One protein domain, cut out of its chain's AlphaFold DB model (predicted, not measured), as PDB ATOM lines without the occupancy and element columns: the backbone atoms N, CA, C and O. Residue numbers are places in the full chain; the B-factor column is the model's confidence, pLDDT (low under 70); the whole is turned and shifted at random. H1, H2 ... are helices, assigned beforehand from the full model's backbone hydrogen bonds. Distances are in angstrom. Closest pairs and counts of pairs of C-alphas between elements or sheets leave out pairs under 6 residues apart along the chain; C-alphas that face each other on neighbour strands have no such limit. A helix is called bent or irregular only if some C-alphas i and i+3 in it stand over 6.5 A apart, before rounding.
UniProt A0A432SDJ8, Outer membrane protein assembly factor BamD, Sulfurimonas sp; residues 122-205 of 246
ATOM      1  N   ASN A 122     156.584 163.496 -31.605       75.88
ATOM      2  CA  ASN A 122     155.270 162.879 -31.424       75.88
ATOM      3  C   ASN A 122     155.366 161.658 -30.497       75.88
ATOM      4  O   ASN A 122     155.492 160.528 -30.982       75.88
ATOM      5  N   PRO A 123     155.213 161.842 -29.174       70.06
ATOM      6  CA  PRO A 123     155.398 160.766 -28.201       70.06
ATOM      7  C   PRO A 123     154.431 159.581 -28.355       70.06
ATOM      8  O   PRO A 123     154.659 158.504 -27.825       70.06
ATOM      9  N   ARG A 124     153.336 159.733 -29.112       70.94
ATOM     10  CA  ARG A 124     152.372 158.644 -29.350       70.94
ATOM     11  C   ARG A 124     152.910 157.515 -30.238       70.94
ATOM     12  O   ARG A 124     152.284 156.461 -30.300       70.94
ATOM     13  N   ARG A 125     153.996 157.753 -30.980       74.56
ATOM     14  CA  ARG A 125     154.434 156.864 -32.068       74.56
ATOM     15  C   ARG A 125     155.618 155.982 -31.698       74.56
ATOM     16  O   ARG A 125     155.685 154.867 -32.202       74.56
ATOM     17  N   ASP A 126     156.506 156.460 -30.834       84.38
ATOM     18  CA  ASP A 126     157.775 155.790 -30.558       84.38
ATOM     19  C   ASP A 126     157.894 155.372 -29.088       84.38
ATOM     20  O   ASP A 126     158.485 156.048 -28.248       84.38
ATOM     21  N   GLN A 127     157.263 154.241 -28.769       85.50
ATOM     22  CA  GLN A 127     157.283 153.659 -27.421       85.50
ATOM     23  C   GLN A 127     158.673 153.186 -27.004       85.50
ATOM     24  O   GLN A 127     158.989 153.198 -25.815       85.50
ATOM     25  N   VAL A 128     159.473 152.734 -27.974       91.38
ATOM     26  CA  VAL A 128     160.800 152.174 -27.719       91.38
ATOM     27  C   VAL A 128     161.735 153.298 -27.309       91.38
ATOM     28  O   VAL A 128     162.295 153.238 -26.216       91.38
ATOM     29  N   LEU A 129     161.797 154.367 -28.105       91.06
ATOM     30  CA  LEU A 129     162.662 155.506 -27.822       91.06
ATOM     31  C   LEU A 129     162.289 156.212 -26.508       91.06
ATOM     32  O   LEU A 129     163.175 156.611 -25.757       91.06
ATOM     33  N   ILE A 130     160.995 156.307 -26.165       92.81
ATOM     34  CA  ILE A 130     160.563 156.808 -24.846       92.81
ATOM     35  C   ILE A 130     161.104 155.927 -23.717       92.81
ATOM     36  O   ILE A 130     161.622 156.443 -22.728       92.81
ATOM     37  N   GLY A 131     160.978 154.604 -23.851       93.69
ATOM     38  CA  GLY A 131     161.463 153.659 -22.847       93.69
ATOM     39  C   GLY A 131     162.977 153.740 -22.652       93.69
ATOM     40  O   GLY A 131     163.445 153.773 -21.515       93.69
ATOM     41  N   GLU A 132     163.731 153.825 -23.748       95.06
ATOM     42  CA  GLU A 132     165.186 153.995 -23.729       95.06
ATOM     43  C   GLU A 132     165.594 155.324 -23.089       95.06
ATOM     44  O   GLU A 132     166.444 155.340 -22.200       95.06
ATOM     45  N   ALA A 133     164.942 156.429 -23.459       95.50
ATOM     46  CA  ALA A 133     165.234 157.744 -22.896       95.50
ATOM     47  C   ALA A 133     164.939 157.815 -21.385       95.50
ATOM     48  O   ALA A 133     165.713 158.413 -20.637       95.50
ATOM     49  N   ILE A 134     163.865 157.170 -20.910       96.12
ATOM     50  CA  ILE A 134     163.579 157.036 -19.471       96.12
ATOM     51  C   ILE A 134     164.687 156.236 -18.779       96.12
ATOM     52  O   ILE A 134     165.202 156.667 -17.748       96.12
ATOM     53  N   LEU A 135     165.067 155.086 -19.343       96.94
ATOM     54  CA  LEU A 135     166.096 154.221 -18.768       96.94
ATOM     55  C   LEU A 135     167.441 154.949 -18.643       96.94
ATOM     56  O   LEU A 135     168.080 154.886 -17.594       96.94
ATOM     57  N   GLU A 136     167.860 155.652 -19.694       96.75
ATOM     58  CA  GLU A 136     169.096 156.435 -19.699       96.75
ATOM     59  C   GLU A 136     169.032 157.609 -18.716       96.75
ATOM     60  O   GLU A 136     169.999 157.848 -17.994       96.75
ATOM     61  N   SER A 137     167.883 158.284 -18.615       97.81
ATOM     62  CA  SER A 137     167.680 159.373 -17.652       97.81
ATOM     63  C   SER A 137     167.796 158.894 -16.205       97.81
ATOM     64  O   SER A 137     168.480 159.521 -15.397       97.81
ATOM     65  N   GLU A 138     167.173 157.764 -15.864       97.69
ATOM     66  CA  GLU A 138     167.280 157.187 -14.521       97.69
ATOM     67  C   GLU A 138     168.701 156.692 -14.235       97.69
ATOM     68  O   GLU A 138     169.236 156.956 -13.156       97.69
ATOM     69  N   LYS A 139     169.367 156.070 -15.218       97.88
ATOM     70  CA  LYS A 139     170.782 155.698 -15.095       97.88
ATOM     71  C   LYS A 139     171.636 156.929 -14.779       97.88
ATOM     72  O   LYS A 139     172.384 156.900 -13.806       97.88
ATOM     73  N   PHE A 140     171.474 158.021 -15.522       97.75
ATOM     74  CA  PHE A 140     172.194 159.272 -15.282       97.75
ATOM     75  C   PHE A 140     171.946 159.822 -13.874       97.75
ATOM     76  O   PHE A 140     172.895 160.137 -13.161       97.75
ATOM     77  N   LYS A 141     170.686 159.866 -13.428       97.62
ATOM     78  CA  LYS A 141     170.327 160.320 -12.074       97.62
ATOM     79  C   LYS A 141     170.984 159.477 -10.980       97.62
ATOM     80  O   LYS A 141     171.377 160.020  -9.950       97.62
ATOM     81  N   THR A 142     171.104 158.163 -11.191       97.69
ATOM     82  CA  THR A 142     171.781 157.266 -10.240       97.69
ATOM     83  C   THR A 142     173.302 157.402 -10.268       97.69
ATOM     84  O   THR A 142     173.924 157.359  -9.208       97.69
ATOM     85  N   SER A 143     173.896 157.596 -11.448       96.44
ATOM     86  CA  SER A 143     175.345 157.749 -11.618       96.44
ATOM     87  C   SER A 143     175.850 159.110 -11.132       96.44
ATOM     88  O   SER A 143     176.905 159.177 -10.506       96.44
ATOM     89  N   TYR A 144     175.082 160.184 -11.362       96.44
ATOM     90  CA  TYR A 144     175.475 161.566 -11.061       96.44
ATOM     91  C   TYR A 144     174.420 162.295 -10.210       96.44
ATOM     92  O   TYR A 144     173.806 163.271 -10.652       96.44
ATOM     93  N   PRO A 145     174.211 161.881  -8.946       96.38
ATOM     94  CA  PRO A 145     173.184 162.467  -8.081       96.38
ATOM     95  C   PRO A 145     173.419 163.951  -7.753       96.38
ATOM     96  O   PRO A 145     172.476 164.657  -7.417       96.38
ATOM     97  N   ASN A 146     174.663 164.430  -7.858       95.81
ATOM     98  CA  ASN A 146     175.042 165.824  -7.596       95.81
ATOM     99  C   ASN A 146     175.378 166.601  -8.884       95.81
ATOM    100  O   ASN A 146     176.035 167.640  -8.816       95.81
ATOM    101  N   SER A 147     174.968 166.087 -10.050       96.00
ATOM    102  CA  SER A 147     175.187 166.737 -11.344       96.00
ATOM    103  C   SER A 147     174.496 168.097 -11.421       96.00
ATOM    104  O   SER A 147     173.352 168.253 -10.986       96.00
ATOM    105  N   MET A 148     175.129 169.063 -12.091       95.94
ATOM    106  CA  MET A 148     174.468 170.325 -12.450       95.94
ATOM    107  C   MET A 148     173.307 170.136 -13.443       95.94
ATOM    108  O   MET A 148     172.428 170.993 -13.534       95.94
ATOM    109  N   TYR A 149     173.285 169.019 -14.176       96.81
ATOM    110  CA  TYR A 149     172.263 168.687 -15.172       96.81
ATOM    111  C   TYR A 149     171.106 167.865 -14.592       96.81
ATOM    112  O   TYR A 149     170.107 167.658 -15.284       96.81
ATOM    113  N   TYR A 150     171.206 167.432 -13.328       97.62
ATOM    114  CA  TYR A 150     170.248 166.526 -12.691       97.62
ATOM    115  C   TYR A 150     168.801 166.998 -12.852       97.62
ATOM    116  O   TYR A 150     167.961 166.258 -13.354       97.62
ATOM    117  N   SER A 151     168.506 168.250 -12.489       97.69
ATOM    118  CA  SER A 151     167.140 168.788 -12.540       97.69
ATOM    119  C   SER A 151     166.573 168.848 -13.959       97.69
ATOM    120  O   SER A 151     165.368 168.704 -14.146       97.69
ATOM    121  N   ILE A 152     167.426 169.053 -14.966       97.56
ATOM    122  CA  ILE A 152     166.999 169.096 -16.367       97.56
ATOM    123  C   ILE A 152     166.671 167.676 -16.844       97.56
ATOM    124  O   ILE A 152     165.635 167.463 -17.471       97.56
ATOM    125  N   VAL A 153     167.521 166.702 -16.511       98.06
ATOM    126  CA  VAL A 153     167.290 165.282 -16.820       98.06
ATOM    127  C   VAL A 153     166.042 164.762 -16.111       98.06
ATOM    128  O   VAL A 153     165.227 164.085 -16.729       98.06
ATOM    129  N   ASP A 154     165.832 165.132 -14.849       97.62
ATOM    130  CA  ASP A 154     164.646 164.746 -14.083       97.62
ATOM    131  C   ASP A 154     163.351 165.324 -14.676       97.62
ATOM    132  O   ASP A 154     162.345 164.620 -14.804       97.62
ATOM    133  N   ALA A 155     163.386 166.575 -15.141       96.81
ATOM    134  CA  ALA A 155     162.266 167.172 -15.861       96.81
ATOM    135  C   ALA A 155     161.983 166.448 -17.193       96.81
ATOM    136  O   ALA A 155     160.823 166.161 -17.504       96.81
ATOM    137  N   MET A 156     163.024 166.103 -17.964       96.44
ATOM    138  CA  MET A 156     162.880 165.313 -19.193       96.44
ATOM    139  C   MET A 156     162.276 163.931 -18.904       96.44
ATOM    140  O   MET A 156     161.297 163.550 -19.546       96.44
ATOM    141  N   ALA A 157     162.785 163.217 -17.895       95.94
ATOM    142  CA  ALA A 157     162.269 161.918 -17.466       95.94
ATOM    143  C   ALA A 157     160.797 161.998 -17.043       95.94
ATOM    144  O   ALA A 157     159.976 161.193 -17.481       95.94
ATOM    145  N   THR A 158     160.432 163.011 -16.254       94.06
ATOM    146  CA  THR A 158     159.049 163.247 -15.816       94.06
ATOM    147  C   THR A 158     158.111 163.444 -17.007       94.06
ATOM    148  O   THR A 158     157.055 162.810 -17.083       94.06
ATOM    149  N   ASN A 159     158.517 164.260 -17.984       92.44
ATOM    150  CA  ASN A 159     157.754 164.468 -19.214       92.44
ATOM    151  C   ASN A 159     157.588 163.169 -20.017       92.44
ATOM    152  O   ASN A 159     156.503 162.897 -20.534       92.44
ATOM    153  N   LEU A 160     158.637 162.347 -20.097       93.44
ATOM    154  CA  LEU A 160     158.594 161.050 -20.776       93.44
ATOM    155  C   LEU A 160     157.679 160.050 -20.059       93.44
ATOM    156  O   LEU A 160     156.904 159.358 -20.719       93.44
ATOM    157  N   TYR A 161     157.684 160.012 -18.723       93.19
ATOM    158  CA  TYR A 161     156.748 159.187 -17.957       93.19
ATOM    159  C   TYR A 161     155.292 159.600 -18.183       93.19
ATOM    160  O   TYR A 161     154.427 158.737 -18.351       93.19
ATOM    161  N   ILE A 162     155.011 160.907 -18.221       90.94
ATOM    162  CA  ILE A 162     153.675 161.421 -18.550       90.94
ATOM    163  C   ILE A 162     153.290 161.001 -19.972       90.94
ATOM    164  O   ILE A 162     152.175 160.522 -20.188       90.94
ATOM    165  N   ALA A 163     154.207 161.124 -20.932       89.94
ATOM    166  CA  ALA A 163     153.970 160.723 -22.313       89.94
ATOM    167  C   ALA A 163     153.657 159.222 -22.449       89.94
ATOM    168  O   ALA A 163     152.659 158.868 -23.083       89.94
ATOM    169  N   ASP A 164     154.439 158.347 -21.807       90.81
ATOM    170  CA  ASP A 164     154.198 156.898 -21.776       90.81
ATOM    171  C   ASP A 164     152.853 156.570 -21.105       90.81
ATOM    172  O   ASP A 164     152.064 155.768 -21.609       90.81
ATOM    173  N   ALA A 165     152.518 157.237 -19.997       90.25
ATOM    174  CA  ALA A 165     151.242 157.043 -19.311       90.25
ATOM    175  C   ALA A 165     150.045 157.456 -20.185       90.25
ATOM    176  O   ALA A 165     149.054 156.722 -20.288       90.25
ATOM    177  N   VAL A 166     150.129 158.619 -20.842       87.69
ATOM    178  CA  VAL A 166     149.111 159.102 -21.784       87.69
ATOM    179  C   VAL A 166     148.954 158.113 -22.936       87.69
ATOM    180  O   VAL A 166     147.826 157.762 -23.285       87.69
ATOM    181  N   LEU A 167     150.057 157.610 -23.488       87.06
ATOM    182  CA  LEU A 167     150.032 156.621 -24.558       87.06
ATOM    183  C   LEU A 167     149.329 155.328 -24.120       87.06
ATOM    184  O   LEU A 167     148.366 154.915 -24.768       87.06
ATOM    185  N   ASN A 168     149.689 154.752 -22.971       89.62
ATOM    186  CA  ASN A 168     149.011 153.564 -22.432       89.62
ATOM    187  C   ASN A 168     147.507 153.791 -22.212       89.62
ATOM    188  O   ASN A 168     146.685 152.932 -22.545       89.62
ATOM    189  N   LYS A 169     147.115 154.980 -21.736       87.69
ATOM    190  CA  LYS A 169     145.703 155.366 -21.593       87.69
ATOM    191  C   LYS A 169     144.984 155.416 -22.946       87.69
ATOM    192  O   LYS A 169     143.854 154.931 -23.042       87.69
ATOM    193  N   THR A 170     145.620 155.951 -23.993       85.50
ATOM    194  CA  THR A 170     145.041 155.965 -25.351       85.50
ATOM    195  C   THR A 170     144.891 154.559 -25.934       85.50
ATOM    196  O   THR A 170     143.862 154.265 -26.542       85.50
ATOM    197  N   ILE A 171     145.841 153.656 -25.672       87.38
ATOM    198  CA  ILE A 171     145.765 152.248 -26.087       87.38
ATOM    199  C   ILE A 171     144.606 151.541 -25.375       87.38
ATOM    200  O   ILE A 171     143.780 150.891 -26.016       87.38
ATOM    201  N   ALA A 172     144.474 151.716 -24.059       89.94
ATOM    202  CA  ALA A 172     143.350 151.160 -23.310       89.94
ATOM    203  C   ALA A 172     141.991 151.697 -23.803       89.94
ATOM    204  O   ALA A 172     141.017 150.944 -23.887       89.94
ATOM    205  N   ALA A 173     141.916 152.986 -24.153       87.00
ATOM    206  CA  ALA A 173     140.718 153.595 -24.730       87.00
ATOM    207  C   ALA A 173     140.399 153.045 -26.131       87.00
ATOM    208  O   ALA A 173     139.233 152.803 -26.436       87.00
ATOM    209  N   LEU A 174     141.414 152.793 -26.963       86.25
ATOM    210  CA  LEU A 174     141.251 152.120 -28.253       86.25
ATOM    211  C   LEU A 174     140.643 150.727 -28.074       86.25
ATOM    212  O   LEU A 174     139.620 150.441 -28.688       86.25
ATOM    213  N   TYR A 175     141.208 149.896 -27.192       88.06
ATOM    214  CA  TYR A 175     140.679 148.552 -26.928       88.06
ATOM    215  C   TYR A 175     139.242 148.563 -26.403       88.06
ATOM    216  O   TYR A 175     138.471 147.667 -26.731       88.06
ATOM    217  N   LYS A 176     138.857 149.591 -25.637       87.25
ATOM    218  CA  LYS A 176     137.465 149.778 -25.213       87.25
ATOM    219  C   LYS A 176     136.527 150.053 -26.398       87.25
ATOM    220  O   LYS A 176     135.409 149.560 -26.384       87.25
ATOM    221  N   ARG A 177     136.964 150.823 -27.402       82.69
ATOM    222  CA  ARG A 177     136.157 151.148 -28.596       82.69
ATOM    223  C   ARG A 177     135.970 149.956 -29.530       82.69
ATOM    224  O   ARG A 177     134.893 149.788 -30.074       82.69
ATOM    225  N   ILE A 178     136.996 149.119 -29.682       84.69
ATOM    226  CA  ILE A 178     136.927 147.906 -30.519       84.69
ATOM    227  C   ILE A 178     136.356 146.684 -29.778       84.69
ATOM    228  O   ILE A 178     136.607 145.554 -30.190       84.69
ATOM    229  N   ASP A 179     135.663 146.913 -28.659       85.69
ATOM    230  CA  ASP A 179     135.017 145.898 -27.820       85.69
ATOM    231  C   ASP A 179     135.948 144.758 -27.350       85.69
ATOM    232  O   ASP A 179     135.641 143.570 -27.408       85.69
ATOM    233  N   LYS A 180     137.151 145.119 -26.879       88.56
ATOM    234  CA  LYS A 180     138.149 144.188 -26.318       88.56
ATOM    235  C   LYS A 180     138.441 144.502 -24.843       88.56
ATOM    236  O   LYS A 180     139.517 145.025 -24.516       88.56
ATOM    237  N   PRO A 181     137.523 144.172 -23.914       89.75
ATOM    238  CA  PRO A 181     137.611 144.583 -22.510       89.75
ATOM    239  C   PRO A 181     138.816 143.991 -21.764       89.75
ATOM    240  O   PRO A 181     139.434 144.697 -20.966       89.75
ATOM    241  N   LYS A 182     139.212 142.741 -22.057       91.69
ATOM    242  CA  LYS A 182     140.402 142.098 -21.458       91.69
ATOM    243  C   LYS A 182     141.687 142.872 -21.764       91.69
ATOM    244  O   LYS A 182     142.454 143.187 -20.856       91.69
ATOM    245  N   SER A 183     141.894 143.247 -23.027       90.06
ATOM    246  CA  SER A 183     143.047 144.055 -23.443       90.06
ATOM    247  C   SER A 183     142.994 145.465 -22.851       90.06
ATOM    248  O   SER A 183     144.009 145.973 -22.383       90.06
ATOM    249  N   ALA A 184     141.811 146.084 -22.795       91.38
ATOM    250  CA  ALA A 184     141.648 147.389 -22.158       91.38
ATOM    251  C   ALA A 184     142.013 147.362 -20.661       91.38
ATOM    252  O   ALA A 184     142.630 148.304 -20.166       91.38
ATOM    253  N   ALA A 185     141.657 146.294 -19.938       92.56
ATOM    254  CA  ALA A 185     142.044 146.102 -18.541       92.56
ATOM    255  C   ALA A 185     143.556 145.866 -18.388       92.56
ATOM    256  O   ALA A 185     144.179 146.477 -17.522       92.56
ATOM    257  N   TYR A 186     144.153 145.057 -19.269       92.38
ATOM    258  CA  TYR A 186     145.596 144.801 -19.288       92.38
ATOM    259  C   TYR A 186     146.417 146.094 -19.413       92.38
ATOM    260  O   TYR A 186     147.254 146.376 -18.557       92.38
ATOM    261  N   TYR A 187     146.128 146.937 -20.413       90.69
ATOM    262  CA  TYR A 187     146.871 148.190 -20.618       90.69
ATOM    263  C   TYR A 187     146.638 149.234 -19.518       90.69
ATOM    264  O   TYR A 187     147.502 150.075 -19.282       90.69
ATOM    265  N   LYS A 188     145.510 149.178 -18.799       88.56
ATOM    266  CA  LYS A 188     145.308 150.001 -17.594       88.56
ATOM    267  C   LYS A 188     146.168 149.544 -16.416       88.56
ATOM    268  O   LYS A 188     146.516 150.370 -15.581       88.56
ATOM    269  N   ALA A 189     146.466 148.249 -16.329       89.69
ATOM    270  CA  ALA A 189     147.156 147.649 -15.192       89.69
ATOM    271  C   ALA A 189     148.680 147.566 -15.363       89.69
ATOM    272  O   ALA A 189     149.387 147.517 -14.365       89.69
ATOM    273  N   ILE A 190     149.194 147.542 -16.598       87.38
ATOM    274  CA  ILE A 190     150.611 147.243 -16.864       87.38
ATOM    275  C   ILE A 190     151.586 148.314 -16.349       87.38
ATOM    276  O   ILE A 190     152.700 147.988 -15.952       87.38
ATOM    277  N   LYS A 191     151.179 149.588 -16.351       81.12
ATOM    278  CA  LYS A 191     152.039 150.731 -16.008       81.12
ATOM    279  C   LYS A 191     151.264 151.781 -15.201       81.12
ATOM    280  O   LYS A 191     150.970 152.861 -15.721       81.12
ATOM    281  N   PRO A 192     150.863 151.479 -13.952       79.31
ATOM    282  CA  PRO A 192     150.186 152.460 -13.123       79.31
ATOM    283  C   PRO A 192     151.172 153.576 -12.766       79.31
ATOM    284  O   PRO A 192     152.276 153.307 -12.303       79.31
ATOM    285  N   GLN A 193     150.758 154.827 -12.955       83.31
ATOM    286  CA  GLN A 193     151.507 156.012 -12.528       83.31
ATOM    287  C   GLN A 193     150.650 156.797 -11.521       83.31
ATOM    288  O   GLN A 193     149.925 157.711 -11.916       83.31
ATOM    289  N   PRO A 194     150.645 156.411 -10.227       86.12
ATOM    290  CA  PRO A 194     149.705 156.951  -9.237       86.12
ATOM    291  C   PRO A 194     149.960 158.416  -8.878       86.12
ATOM    292  O   PRO A 194     149.045 159.111  -8.451       86.12
ATOM    293  N   TRP A 195     151.201 158.875  -9.041       89.75
ATOM    294  CA  TRP A 195     151.614 160.253  -8.776       89.75
ATOM    295  C   TRP A 195     151.099 161.239  -9.835       89.75
ATOM    296  O   TRP A 195     151.103 162.444  -9.602       89.75
ATOM    297  N   ILE A 196     150.649 160.743 -10.993       89.94
ATOM    298  CA  ILE A 196     150.143 161.577 -12.077       89.94
ATOM    299  C   ILE A 196     148.727 162.060 -11.749       89.94
ATOM    300  O   ILE A 196     147.763 161.288 -11.729       89.94
ATOM    301  N   VAL A 197     148.582 163.375 -11.588       91.12
ATOM    302  CA  VAL A 197     147.283 164.036 -11.455       91.12
ATOM    303  C   VAL A 197     146.713 164.305 -12.847       91.12
ATOM    304  O   VAL A 197     147.005 165.308 -13.487       91.12
ATOM    305  N   TRP A 198     145.864 163.400 -13.340       86.44
ATOM    306  CA  TRP A 198     145.326 163.460 -14.710       86.44
ATOM    307  C   TRP A 198     144.583 164.747 -15.078       86.44
ATOM    308  O   TRP A 198     144.493 165.058 -16.260       86.44
ATOM    309  N   ASN A 199     144.053 165.473 -14.093       87.88
ATOM    310  CA  ASN A 199     143.348 166.736 -14.319       87.88
ATOM    311  C   ASN A 199     144.299 167.904 -14.624       87.88
ATOM    312  O   ASN A 199     143.849 168.924 -15.132       87.88
ATOM    313  N   GLU A 200     145.588 167.755 -14.320       87.31
ATOM    314  CA  GLU A 200     146.623 168.775 -14.529       87.31
ATOM    315  C   GLU A 200     147.444 168.519 -15.801       87.31
ATOM    316  O   GLU A 200     148.251 169.354 -16.200       87.31
ATOM    317  N   ILE A 201     147.242 167.375 -16.468       84.75
ATOM    318  CA  ILE A 201     147.976 167.044 -17.691       84.75
ATOM    319  C   ILE A 201     147.358 167.756 -18.888       84.75
ATOM    320  O   ILE A 201     146.224 167.475 -19.286       84.75
ATOM    321  N   GLU A 202     148.161 168.577 -19.555       81.12
ATOM    322  CA  GLU A 202     147.837 169.063 -20.889       81.12
ATOM    323  C   GLU A 202     148.199 168.021 -21.954       81.12
ATOM    324  O   GLU A 202     149.335 167.562 -22.073       81.12
ATOM    325  N   HIS A 203     147.214 167.633 -22.762       75.56
ATOM    326  CA  HIS A 203     147.447 166.742 -23.893       75.56
ATOM    327  C   HIS A 203     148.075 167.489 -25.076       75.56
ATOM    328  O   HIS A 203     147.711 168.628 -25.375       75.56
ATOM    329  N   ALA A 204     148.955 166.802 -25.813       73.50
ATOM    330  CA  ALA A 204     149.500 167.308 -27.068       73.50
ATOM    331  C   ALA A 204     148.366 167.650 -28.052       73.50
ATOM    332  O   ALA A 204     147.530 166.800 -28.375       73.50
ATOM    333  N   LYS A 205     148.340 168.903 -28.518       72.75
ATOM    334  CA  LYS A 205     147.351 169.396 -29.482       72.75
ATOM    335  C   LYS A 205     147.816 169.059 -30.895       72.75
ATOM    336  O   LYS A 205     148.766 169.657 -31.394       72.75
TER     337      LYS A 205
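What this domain is: This is residues 122 to 205 of the 246 residues of the protein "Outer membrane protein assembly factor BamD" of Sulfurimonas sp (UniProt A0A432SDJ8). One long helix, H2, makes the length of a rod, and two shorter helices, H1 and H3, fold back on the same side of it, H1 along its first half and H3 along its far end, so that the two helical hairpins share H2. After H3 the tail, residues 190 to 205, has no named element and wraps round H2 near its middle to the side away from H1 and H3, while residues 143 to 148 stick out at one end of the rod. The printed part has 84 residues with three named helices, in the order H1, H2, H3, and no named strand; the class is all helix. The whole is loose, with a radius of gyration of the C-alphas of 14.7 A, and spans 49 by 24 by 22 A.

How they stand to each other: H1, residues 127 to 143, touches H2, residues 150 to 177. Their closest C-alphas are those of Ile 134 and Ala 157, 5.4 A apart. The two run opposite ways at a shallow tilt of 30 degrees and form a helical hairpin over a short link of 6 residues. H3, residues 181 to 189, touches H2, which meets it with residues 168 to 176 alone. Here the closest C-alphas are those of Ala 172 and Ala 184, 4.3 A apart. H2 and H3 also run opposite ways, at a shallow tilt of 12 degrees, and form a second helical hairpin over a tight link of 3 residues. H1 and H3 are apart. In H1, H2 and H3 every pair of O i and N i+4 is within hydrogen-bond range.

Where its parts are: H1 begins at C-alpha 127, at (157.283, 153.659, -27.421), has 17 residues and measures 24.3 A from first to last C-alpha. H2, the longest helix with 28 residues, runs 40.6 A from C-alpha 150 at (170.248, 166.526, -12.691) to C-alpha 177 at (136.157, 151.148, -28.596). H3 has 9 residues, measures 12.4 A and ends at C-alpha 189, at (147.156, 147.649, -15.192). None of the three helices is bent.

The domain as a whole: The two C-alphas farthest apart are those of Asn 146 and Asp 179, at 49.1 A. The first and last printed C-alphas, those of Asn 122 and Lys 205, are 10.4 A apart. Residues 143 to 148, of which 143 belongs to H1, stand free. Neither link between helices is long. The C-alphas of residues 190 to 205 lie 8 to 17 A from the mean of the C-alphas. The printed part has no cut. Its mean pLDDT is 89.8, and no printed residue is under 70.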